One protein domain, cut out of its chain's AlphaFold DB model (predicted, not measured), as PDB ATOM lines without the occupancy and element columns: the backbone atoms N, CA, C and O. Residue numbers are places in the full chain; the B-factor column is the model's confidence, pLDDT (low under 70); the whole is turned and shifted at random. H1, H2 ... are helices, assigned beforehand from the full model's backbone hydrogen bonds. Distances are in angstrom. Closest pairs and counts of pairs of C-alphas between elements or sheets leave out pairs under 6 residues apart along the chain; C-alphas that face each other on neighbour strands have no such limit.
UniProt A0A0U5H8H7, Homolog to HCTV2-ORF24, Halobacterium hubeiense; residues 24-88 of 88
ATOM      1  N   ALA A  24      36.264-108.721   4.329       89.94
ATOM      2  CA  ALA A  24      36.885-109.083   5.597       89.94
ATOM      3  C   ALA A  24      36.741-107.960   6.631       89.94
ATOM      4  O   ALA A  24      36.325-108.205   7.760       89.94
ATOM      5  N   VAL A  25      37.028-106.714   6.243       89.31
ATOM      6  CA  VAL A  25      36.908-105.575   7.159       89.31
ATOM      7  C   VAL A  25      35.456-105.337   7.577       89.31
ATOM      8  O   VAL A  25      35.208-105.076   8.752       89.31
ATOM      9  N   GLY A  26      34.503-105.472   6.652       88.25
ATOM     10  CA  GLY A  26      33.074-105.352   6.943       88.25
ATOM     11  C   GLY A  26      32.614-106.399   7.952       88.25
ATOM     12  O   GLY A  26      32.002-106.057   8.961       88.25
ATOM     13  N   ALA A  27      32.991-107.662   7.735       88.50
ATOM     14  CA  ALA A  27      32.679-108.753   8.651       88.50
ATOM     15  C   ALA A  27      33.245-108.513  10.058       88.50
ATOM     16  O   ALA A  27      32.519-108.631  11.040       88.50
ATOM     17  N   PHE A  28      34.524-108.136  10.165       89.75
ATOM     18  CA  PHE A  28      35.163-107.881  11.458       89.75
ATOM     19  C   PHE A  28      34.574-106.669  12.183       89.75
ATOM     20  O   PHE A  28      34.381-106.727  13.395       89.75
ATOM     21  N   ALA A  29      34.272-105.583  11.465       88.81
ATOM     22  CA  ALA A  29      33.678-104.390  12.060       88.81
ATOM     23  C   ALA A  29      32.281-104.683  12.631       88.81
ATOM     24  O   ALA A  29      32.001-104.323  13.775       88.81
ATOM     25  N   SER A  30      31.439-105.392  11.873       89.00
ATOM     26  CA  SER A  30      30.103-105.794  12.324       89.00
ATOM     27  C   SER A  30      30.153-106.822  13.451       89.00
ATOM     28  O   SER A  30      29.389-106.721  14.407       89.00
ATOM     29  N   TYR A  31      31.083-107.777  13.393       87.06
ATOM     30  CA  TYR A  31      31.265-108.748  14.467       87.06
ATOM     31  C   TYR A  31      31.689-108.071  15.775       87.06
ATOM     32  O   TYR A  31      31.104-108.342  16.819       87.06
ATOM     33  N   LEU A  32      32.651-107.140  15.725       89.00
ATOM     34  CA  LEU A  32      33.061-106.348  16.891       89.00
ATOM     35  C   LEU A  32      31.887-105.579  17.497       89.00
ATOM     36  O   LEU A  32      31.774-105.510  18.719       89.00
ATOM     37  N   HIS A  33      30.996-105.042  16.663       88.12
ATOM     38  CA  HIS A  33      29.769-104.417  17.141       88.12
ATOM     39  C   HIS A  33      28.851-105.420  17.860       88.12
ATOM     40  O   HIS A  33      28.410-105.136  18.972       88.12
ATOM     41  N   ALA A  34      28.645-106.615  17.294       88.50
ATOM     42  CA  ALA A  34      27.811-107.661  17.892       88.50
ATOM     43  C   ALA A  34      28.312-108.139  19.268       88.50
ATOM     44  O   ALA A  34      27.516-108.434  20.155       88.50
ATOM     45  N   ILE A  35      29.631-108.161  19.487       92.38
ATOM     46  CA  ILE A  35      30.232-108.529  20.780       92.38
ATOM     47  C   ILE A  35      30.440-107.333  21.736       92.38
ATOM     48  O   ILE A  35      31.196-107.448  22.698       92.38
ATOM     49  N   ASN A  36      29.763-106.200  21.505       91.81
ATOM     50  CA  ASN A  36      29.824-104.949  22.288       91.81
ATOM     51  C   ASN A  36      31.163-104.185  22.255       91.81
ATOM     52  O   ASN A  36      31.362-103.242  23.019       91.81
ATOM     53  N   TYR A  37      32.063-104.508  21.328       90.88
ATOM     54  CA  TYR A  37      33.292-103.750  21.063       90.88
ATOM     55  C   TYR A  37      33.078-102.711  19.950       90.88
ATOM     56  O   TYR A  37      33.871-102.592  19.010       90.88
ATOM     57  N   THR A  38      31.990-101.945  20.050       88.88
ATOM     58  CA  THR A  38      31.543-101.003  19.010       88.88
ATOM     59  C   THR A  38      32.599 -99.956  18.667       88.88
ATOM     60  O   THR A  38      32.821 -99.698  17.488       88.88
ATOM     61  N   ASP A  39      33.314 -99.412  19.654       89.94
ATOM     62  CA  ASP A  39      34.345 -98.393  19.411       89.94
ATOM     63  C   ASP A  39      35.493 -98.922  18.538       89.94
ATOM     64  O   ASP A  39      35.985 -98.221  17.650       89.94
ATOM     65  N   LEU A  40      35.889-100.187  18.732       88.00
ATOM     66  CA  LEU A  40      36.900-100.840  17.896       88.00
ATOM     67  C   LEU A  40      36.368-101.107  16.484       88.00
ATOM     68  O   LEU A  40      37.092-100.887  15.512       88.00
ATOM     69  N   GLY A  41      35.108-101.538  16.361       84.31
ATOM     70  CA  GLY A  41      34.453-101.748  15.068       84.31
ATOM     71  C   GLY A  41      34.348-100.456  14.253       84.31
ATOM     72  O   GLY A  41      34.738-100.420  13.083       84.31
ATOM     73  N   VAL A  42      33.914 -99.365  14.890       88.19
ATOM     74  CA  VAL A  42      33.847 -98.028  14.283       88.19
ATOM     75  C   VAL A  42      35.246 -97.535  13.917       88.19
ATOM     76  O   VAL A  42      35.451 -97.060  12.801       88.19
ATOM     77  N   GLY A  43      36.231 -97.695  14.804       88.44
ATOM     78  CA  GLY A  43      37.620 -97.328  14.525       88.44
ATOM     79  C   GLY A  43      38.182 -98.044  13.294       88.44
ATOM     80  O   GLY A  43      38.776 -97.407  12.421       88.44
ATOM     81  N   LEU A  44      37.944 -99.354  13.180       87.25
ATOM     82  CA  LEU A  44      38.360-100.156  12.030       87.25
ATOM     83  C   LEU A  44      37.689 -99.682  10.731       87.25
ATOM     84  O   LEU A  44      38.374 -99.484   9.725       87.25
ATOM     85  N   ALA A  45      36.375 -99.446  10.765       85.88
ATOM     86  CA  ALA A  45      35.616 -98.945   9.624       85.88
ATOM     87  C   ALA A  45      36.128 -97.573   9.155       85.88
ATOM     88  O   ALA A  45      36.396 -97.378   7.969       85.88
ATOM     89  N   VAL A  46      36.345 -96.638  10.085       87.31
ATOM     90  CA  VAL A  46      36.858 -95.292   9.782       87.31
ATOM     91  C   VAL A  46      38.253 -95.360   9.164       87.31
ATOM     92  O   VAL A  46      38.508 -94.704   8.154       87.31
ATOM     93  N   VAL A  47      39.160 -96.170   9.722       85.75
ATOM     94  CA  VAL A  47      40.516 -96.339   9.173       85.75
ATOM     95  C   VAL A  47      40.468 -96.934   7.768       85.75
ATOM     96  O   VAL A  47      41.195 -96.472   6.885       85.75
ATOM     97  N   PHE A  48      39.603 -97.917   7.535       84.94
ATOM     98  CA  PHE A  48      39.447 -98.541   6.227       84.94
ATOM     99  C   PHE A  48      38.892 -97.571   5.182       84.94
ATOM    100  O   PHE A  48      39.480 -97.435   4.109       84.94
ATOM    101  N   VAL A  49      37.832 -96.828   5.510       85.69
ATOM    102  CA  VAL A  49      37.272 -95.795   4.627       85.69
ATOM    103  C   VAL A  49      38.307 -94.702   4.355       85.69
ATOM    104  O   VAL A  49      38.510 -94.318   3.205       85.69
ATOM    105  N   ALA A  50      39.042 -94.246   5.372       83.25
ATOM    106  CA  ALA A  50      40.110 -93.263   5.195       83.25
ATOM    107  C   ALA A  50      41.257 -93.787   4.311       83.25
ATOM    108  O   ALA A  50      41.834 -93.034   3.519       83.25
ATOM    109  N   ALA A  51      41.590 -95.077   4.416       78.31
ATOM    110  CA  ALA A  51      42.562 -95.726   3.547       78.31
ATOM    111  C   ALA A  51      42.049 -95.842   2.101       78.31
ATOM    112  O   ALA A  51      42.824 -95.586   1.176       78.31
ATOM    113  N   ALA A  52      40.763 -96.158   1.913       77.69
ATOM    114  CA  ALA A  52      40.116 -96.284   0.608       77.69
ATOM    115  C   ALA A  52      39.991 -94.945  -0.125       77.69
ATOM    116  O   ALA A  52      40.387 -94.840  -1.284       77.69
ATOM    117  N   LEU A  53      39.554 -93.896   0.578       76.94
ATOM    118  CA  LEU A  53      39.509 -92.516   0.075       76.94
ATOM    119  C   LEU A  53      40.901 -91.908  -0.124       76.94
ATOM    120  O   LEU A  53      41.062 -90.829  -0.687       76.94
ATOM    121  N   GLY A  54      41.934 -92.589   0.361       69.81
ATOM    122  CA  GLY A  54      43.307 -92.180   0.171       69.81
ATOM    123  C   GLY A  54      43.754 -90.997   1.032       69.81
ATOM    124  O   GLY A  54      44.839 -90.458   0.783       69.81
ATOM    125  N   LEU A  55      42.997 -90.667   2.080       66.94
ATOM    126  CA  LEU A  55      43.265 -89.579   3.026       66.94
ATOM    127  C   LEU A  55      44.564 -89.785   3.818       66.94
ATOM    128  O   LEU A  55      45.162 -88.827   4.298       66.94
ATOM    129  N   ARG A  56      45.050 -91.030   3.929       58.69
ATOM    130  CA  ARG A  56      46.270 -91.344   4.686       58.69
ATOM    131  C   ARG A  56      47.125 -92.384   3.959       58.69
ATOM    132  O   ARG A  56      46.644 -93.458   3.584       58.69
ATOM    133  N   ARG A  57      48.384 -92.035   3.651       56.03
ATOM    134  CA  ARG A  57      49.350 -92.919   2.963       56.03
ATOM    135  C   ARG A  57      49.867 -93.967   3.940       56.03
ATOM    136  O   ARG A  57      50.951 -93.842   4.496       56.03
ATOM    137  N   TYR A  58      49.086 -95.015   4.128       60.25
ATOM    138  CA  TYR A  58      49.589 -96.236   4.730       60.25
ATOM    139  C   TYR A  58      50.453 -96.940   3.678       60.25
ATOM    140  O   TYR A  58      49.980 -97.244   2.585       60.25
ATOM    141  N   GLY A  59      51.737 -97.158   3.969       54.91
ATOM    142  CA  GLY A  59      52.695 -97.789   3.048       54.91
ATOM    143  C   GLY A  59      52.393 -99.255   2.702       54.91
ATOM    144  O   GLY A  59      53.182 -99.883   2.003       54.91
ATOM    145  N   SER A  60      51.268 -99.798   3.177       61.94
ATOM    146  CA  SER A  60      50.864-101.190   3.001       61.94
ATOM    147  C   SER A  60      50.376-101.483   1.580       61.94
ATOM    148  O   SER A  60      49.690-100.675   0.943       61.94
ATOM    149  N   VAL A  61      50.697-102.687   1.104       61.41
ATOM    150  CA  VAL A  61      50.250-103.225  -0.190       61.41
ATOM    151  C   VAL A  61      48.720-103.234  -0.273       61.41
ATOM    152  O   VAL A  61      48.172-102.834  -1.296       61.41
ATOM    153  N   ALA A  62      48.031-103.565   0.824       59.81
ATOM    154  CA  ALA A  62      46.569-103.564   0.894       59.81
ATOM    155  C   ALA A  62      45.979-102.173   0.609       59.81
ATOM    156  O   ALA A  62      45.061-102.032  -0.194       59.81
ATOM    157  N   SER A  63      46.564-101.116   1.179       59.34
ATOM    158  CA  SER A  63      46.107 -99.742   0.953       59.34
ATOM    159  C   SER A  63      46.369 -99.257  -0.475       59.34
ATOM    160  O   SER A  63      45.596 -98.456  -0.995       59.34
ATOM    161  N   ARG A  64      47.426 -99.740  -1.144       66.06
ATOM    162  CA  ARG A  64      47.646 -99.451  -2.575       66.06
ATOM    163  C   ARG A  64      46.614-100.137  -3.464       66.06
ATOM    164  O   ARG A  64      46.214 -99.540  -4.459       66.06
ATOM    165  N   THR A  65      46.200-101.355  -3.119       65.50
ATOM    166  CA  THR A  65      45.174-102.097  -3.864       65.50
ATOM    167  C   THR A  65      43.810-101.433  -3.716       65.50
ATOM    168  O   THR A  65      43.209-101.069  -4.721       65.50
ATOM    169  N   VAL A  66      43.382-101.153  -2.482       62.19
ATOM    170  CA  VAL A  66      42.097-100.487  -2.206       62.19
ATOM    171  C   VAL A  66      42.033 -99.098  -2.855       62.19
ATOM    172  O   VAL A  66      41.003 -98.729  -3.395       62.19
ATOM    173  N   ARG A  67      43.134 -98.334  -2.904       66.75
ATOM    174  CA  ARG A  67      43.155 -97.027  -3.595       66.75
ATOM    175  C   ARG A  67      42.974 -97.102  -5.107       66.75
ATOM    176  O   ARG A  67      42.564 -96.111  -5.702       66.75
ATOM    177  N   ARG A  68      43.383 -98.200  -5.745       69.94
ATOM    178  CA  ARG A  68      43.253 -98.331  -7.203       69.94
ATOM    179  C   ARG A  68      41.807 -98.586  -7.598       69.94
ATOM    180  O   ARG A  68      41.374 -98.067  -8.616       69.94
ATOM    181  N   GLU A  69      41.086 -99.327  -6.765       75.56
ATOM    182  CA  GLU A  69      39.714 -99.766  -7.011       75.56
ATOM    183  C   GLU A  69      38.873 -99.652  -5.723       75.56
ATOM    184  O   GLU A  69      38.430-100.650  -5.148       75.56
ATOM    185  N   PRO A  70      38.659 -98.416  -5.232       73.44
ATOM    186  CA  PRO A  70      38.052 -98.183  -3.921       73.44
ATOM    187  C   PRO A  70      36.591 -98.619  -3.869       73.44
ATOM    188  O   PRO A  70      36.094 -98.995  -2.811       73.44
ATOM    189  N   TRP A  71      35.898 -98.609  -5.007       79.88
ATOM    190  CA  TRP A  71      34.466 -98.888  -5.061       79.88
ATOM    191  C   TRP A  71      34.141-100.355  -4.803       79.88
ATOM    192  O   TRP A  71      33.210-100.621  -4.052       79.88
ATOM    193  N   TYR A  72      34.940-101.302  -5.300       80.12
ATOM    194  CA  TYR A  72      34.736-102.723  -4.992       80.12
ATOM    195  C   TYR A  72      35.017-103.040  -3.526       80.12
ATOM    196  O   TYR A  72      34.283-103.804  -2.900       80.12
ATOM    197  N   ALA A  73      36.038-102.402  -2.954       80.06
ATOM    198  CA  ALA A  73      36.370-102.559  -1.547       80.06
ATOM    199  C   ALA A  73      35.275-101.990  -0.631       80.06
ATOM    200  O   ALA A  73      34.873-102.637   0.332       80.06
ATOM    201  N   LEU A  74      34.751-100.800  -0.937       83.12
ATOM    202  CA  LEU A  74      33.663-100.199  -0.164       83.12
ATOM    203  C   LEU A  74      32.339-100.952  -0.350       83.12
ATOM    204  O   LEU A  74      31.633-101.177   0.629       83.12
ATOM    205  N   ALA A  75      32.020-101.392  -1.570       84.69
ATOM    206  CA  ALA A  75      30.816-102.175  -1.836       84.69
ATOM    207  C   ALA A  75      30.832-103.503  -1.067       84.69
ATOM    208  O   ALA A  75      29.852-103.836  -0.402       84.69
ATOM    209  N   ALA A  76      31.956-104.224  -1.086       85.31
ATOM    210  CA  ALA A  76      32.107-105.464  -0.333       85.31
ATOM    211  C   ALA A  76      32.083-105.234   1.188       85.31
ATOM    212  O   ALA A  76      31.480-106.025   1.911       85.31
ATOM    213  N   PHE A  77      32.674-104.135   1.670       86.75
ATOM    214  CA  PHE A  77      32.598-103.727   3.075       86.75
ATOM    215  C   PHE A  77      31.152-103.535   3.537       86.75
ATOM    216  O   PHE A  77      30.753-104.117   4.544       86.75
ATOM    217  N   VAL A  78      30.350-102.776   2.783       87.62
ATOM    218  CA  VAL A  78      28.944-102.531   3.132       87.62
ATOM    219  C   VAL A  78      28.118-103.811   3.008       87.62
ATOM    220  O   VAL A  78      27.372-104.138   3.927       87.62
ATOM    221  N   ALA A  79      28.265-104.552   1.907       88.06
ATOM    222  CA  ALA A  79      27.473-105.752   1.649       88.06
ATOM    223  C   ALA A  79      27.709-106.833   2.712       88.06
ATOM    224  O   ALA A  79      26.758-107.329   3.313       88.06
ATOM    225  N   VAL A  80      28.970-107.170   2.991       86.06
ATOM    226  CA  VAL A  80      29.298-108.203   3.982       86.06
ATOM    227  C   VAL A  80      29.057-107.700   5.400       86.06
ATOM    228  O   VAL A  80      28.533-108.448   6.222       86.06
ATOM    229  N   GLY A  81      29.360-106.430   5.680       80.50
ATOM    230  CA  GLY A  81      29.056-105.817   6.969       80.50
ATOM    231  C   GLY A  81      27.567-105.898   7.315       80.50
ATOM    232  O   GLY A  81      27.230-106.290   8.432       80.50
ATOM    233  N   ALA A  82      26.679-105.607   6.360       85.25
ATOM    234  CA  ALA A  82      25.232-105.707   6.547       85.25
ATOM    235  C   ALA A  82      24.763-107.154   6.771       85.25
ATOM    236  O   ALA A  82      23.949-107.396   7.658       85.25
ATOM    237  N   VAL A  83      25.295-108.116   6.008       89.62
ATOM    238  CA  VAL A  83      24.954-109.541   6.170       89.62
ATOM    239  C   VAL A  83      25.366-110.055   7.546       89.62
ATOM    240  O   VAL A  83      24.565-110.697   8.218       89.62
ATOM    241  N   VAL A  84      26.593-109.760   7.984       84.31
ATOM    242  CA  VAL A  84      27.085-110.195   9.298       84.31
ATOM    243  C   VAL A  84      26.278-109.553  10.418       84.31
ATOM    244  O   VAL A  84      25.921-110.239  11.364       84.31
ATOM    245  N   LEU A  85      25.947-108.268  10.291       83.12
ATOM    246  CA  LEU A  85      25.121-107.576  11.276       83.12
ATOM    247  C   LEU A  85      23.707-108.167  11.368       83.12
ATOM    248  O   LEU A  85      23.166-108.266  12.458       83.12
ATOM    249  N   ALA A  86      23.110-108.562  10.242       85.62
ATOM    250  CA  ALA A  86      21.783-109.175  10.225       85.62
ATOM    251  C   ALA A  86      21.761-110.609  10.786       85.62
ATOM    252  O   ALA A  86      20.696-111.103  11.148       85.62
ATOM    253  N   ALA A  87      22.912-111.288  10.809       86.06
ATOM    254  CA  ALA A  87      23.052-112.667  11.274       86.06
ATOM    255  C   ALA A  87      23.565-112.792  12.721       86.06
ATOM    256  O   ALA A  87      23.610-113.912  13.235       86.06
ATOM    257  N   ALA A  88      23.990-111.687  13.336       75.00
ATOM    258  CA  ALA A  88      24.547-111.630  14.686       75.00
ATOM    259  C   ALA A  88      23.497-111.187  15.712       75.00
ATOM    260  O   ALA A  88      23.548-111.716  16.843       75.00
TER     261      ALA A  88
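AT A GLANCE: This is residues 24 to 88 of the 88 residues of the protein "Homolog to HCTV2-ORF24" of Halobacterium hubeiense (UniProt A0A0U5H8H7). Three helices, H1, H2 and H4, make a small elongated up-and-down bundle, each running against the one before it in the chain; a short fourth helix, H3, sits at the end where H2 finishes and H4 starts. H1 and H2 form a helical hairpin, and H4, the longest helix, runs back beside H1, while H2 and H4 meet near the H3 end. The printed part has 65 residues with four named helices in the order H1, H2, H3, H4, no named strand, and the class all helix. It is compact, with a radius of gyration of the C-alphas of 11.8 A, and spans 32 by 21 by 15 A.

HOW THE PARTS SIT: H1, residues 24 to 34, touches H2, residues 38 to 52, at a shallow tilt of 21 degrees, opposite ways. The closest C-alphas of this hairpin are those of Ala 29 and Gly 41, 4.1 A apart. H1 also touches H4, residues 70 to 87, with the C-alphas of Gly 26 and Gly 81 the closest at 4.0 A. H1 and H4 run the same way at a shallow tilt of 33 degrees, only just short of steep. H2 is the hub, touching three helices. With residues 51 to 52 alone it touches H3, residues 61 to 68, at a steep tilt of 63 degrees; the closest C-alphas are those of Ala 52 and Arg 67, 5.2 A apart. Residues 49 to 52 of H2 touch residues 70 to 74 of H4, at a shallow tilt of 20 degrees, opposite ways, with the C-alphas of Ala 52 and Pro 70 the closest at 5.3 A. H3 and H4 are close but not clearly touching: their closest C-alphas, those of Val 66 and Ala 73, are 6.1 A apart. H1 and H3 are apart. In H1, H2, H3 and H4 every O i to N i+4 pair is within hydrogen-bond range.

IN THESE COORDINATES: H1 begins at C-alpha 24, (36.885, -109.083, 5.597), and is 15.3 A long from first to last C-alpha. H2 measures 20.8 A and ends at C-alpha 52, (40.116, -96.284, 0.608). H3 measures 11.0 A. H4 measures 25.8 A and ends at C-alpha 87, (23.052, -112.667, 11.274).

THE WHOLE: The two C-alphas farthest apart are those of Gly 59 and Ala 87, at 34.2 A. The printed part has no cut and ends at Ala 88, the chain's last residue. The links H1 to H2 and H3 to H4 are tight, and the link H2 to H3, with 8 residues, is short. The mean pLDDT of the printed part is 80.2, and residues 54 to 68, of which 61 to 68 belong to H3, are under 70.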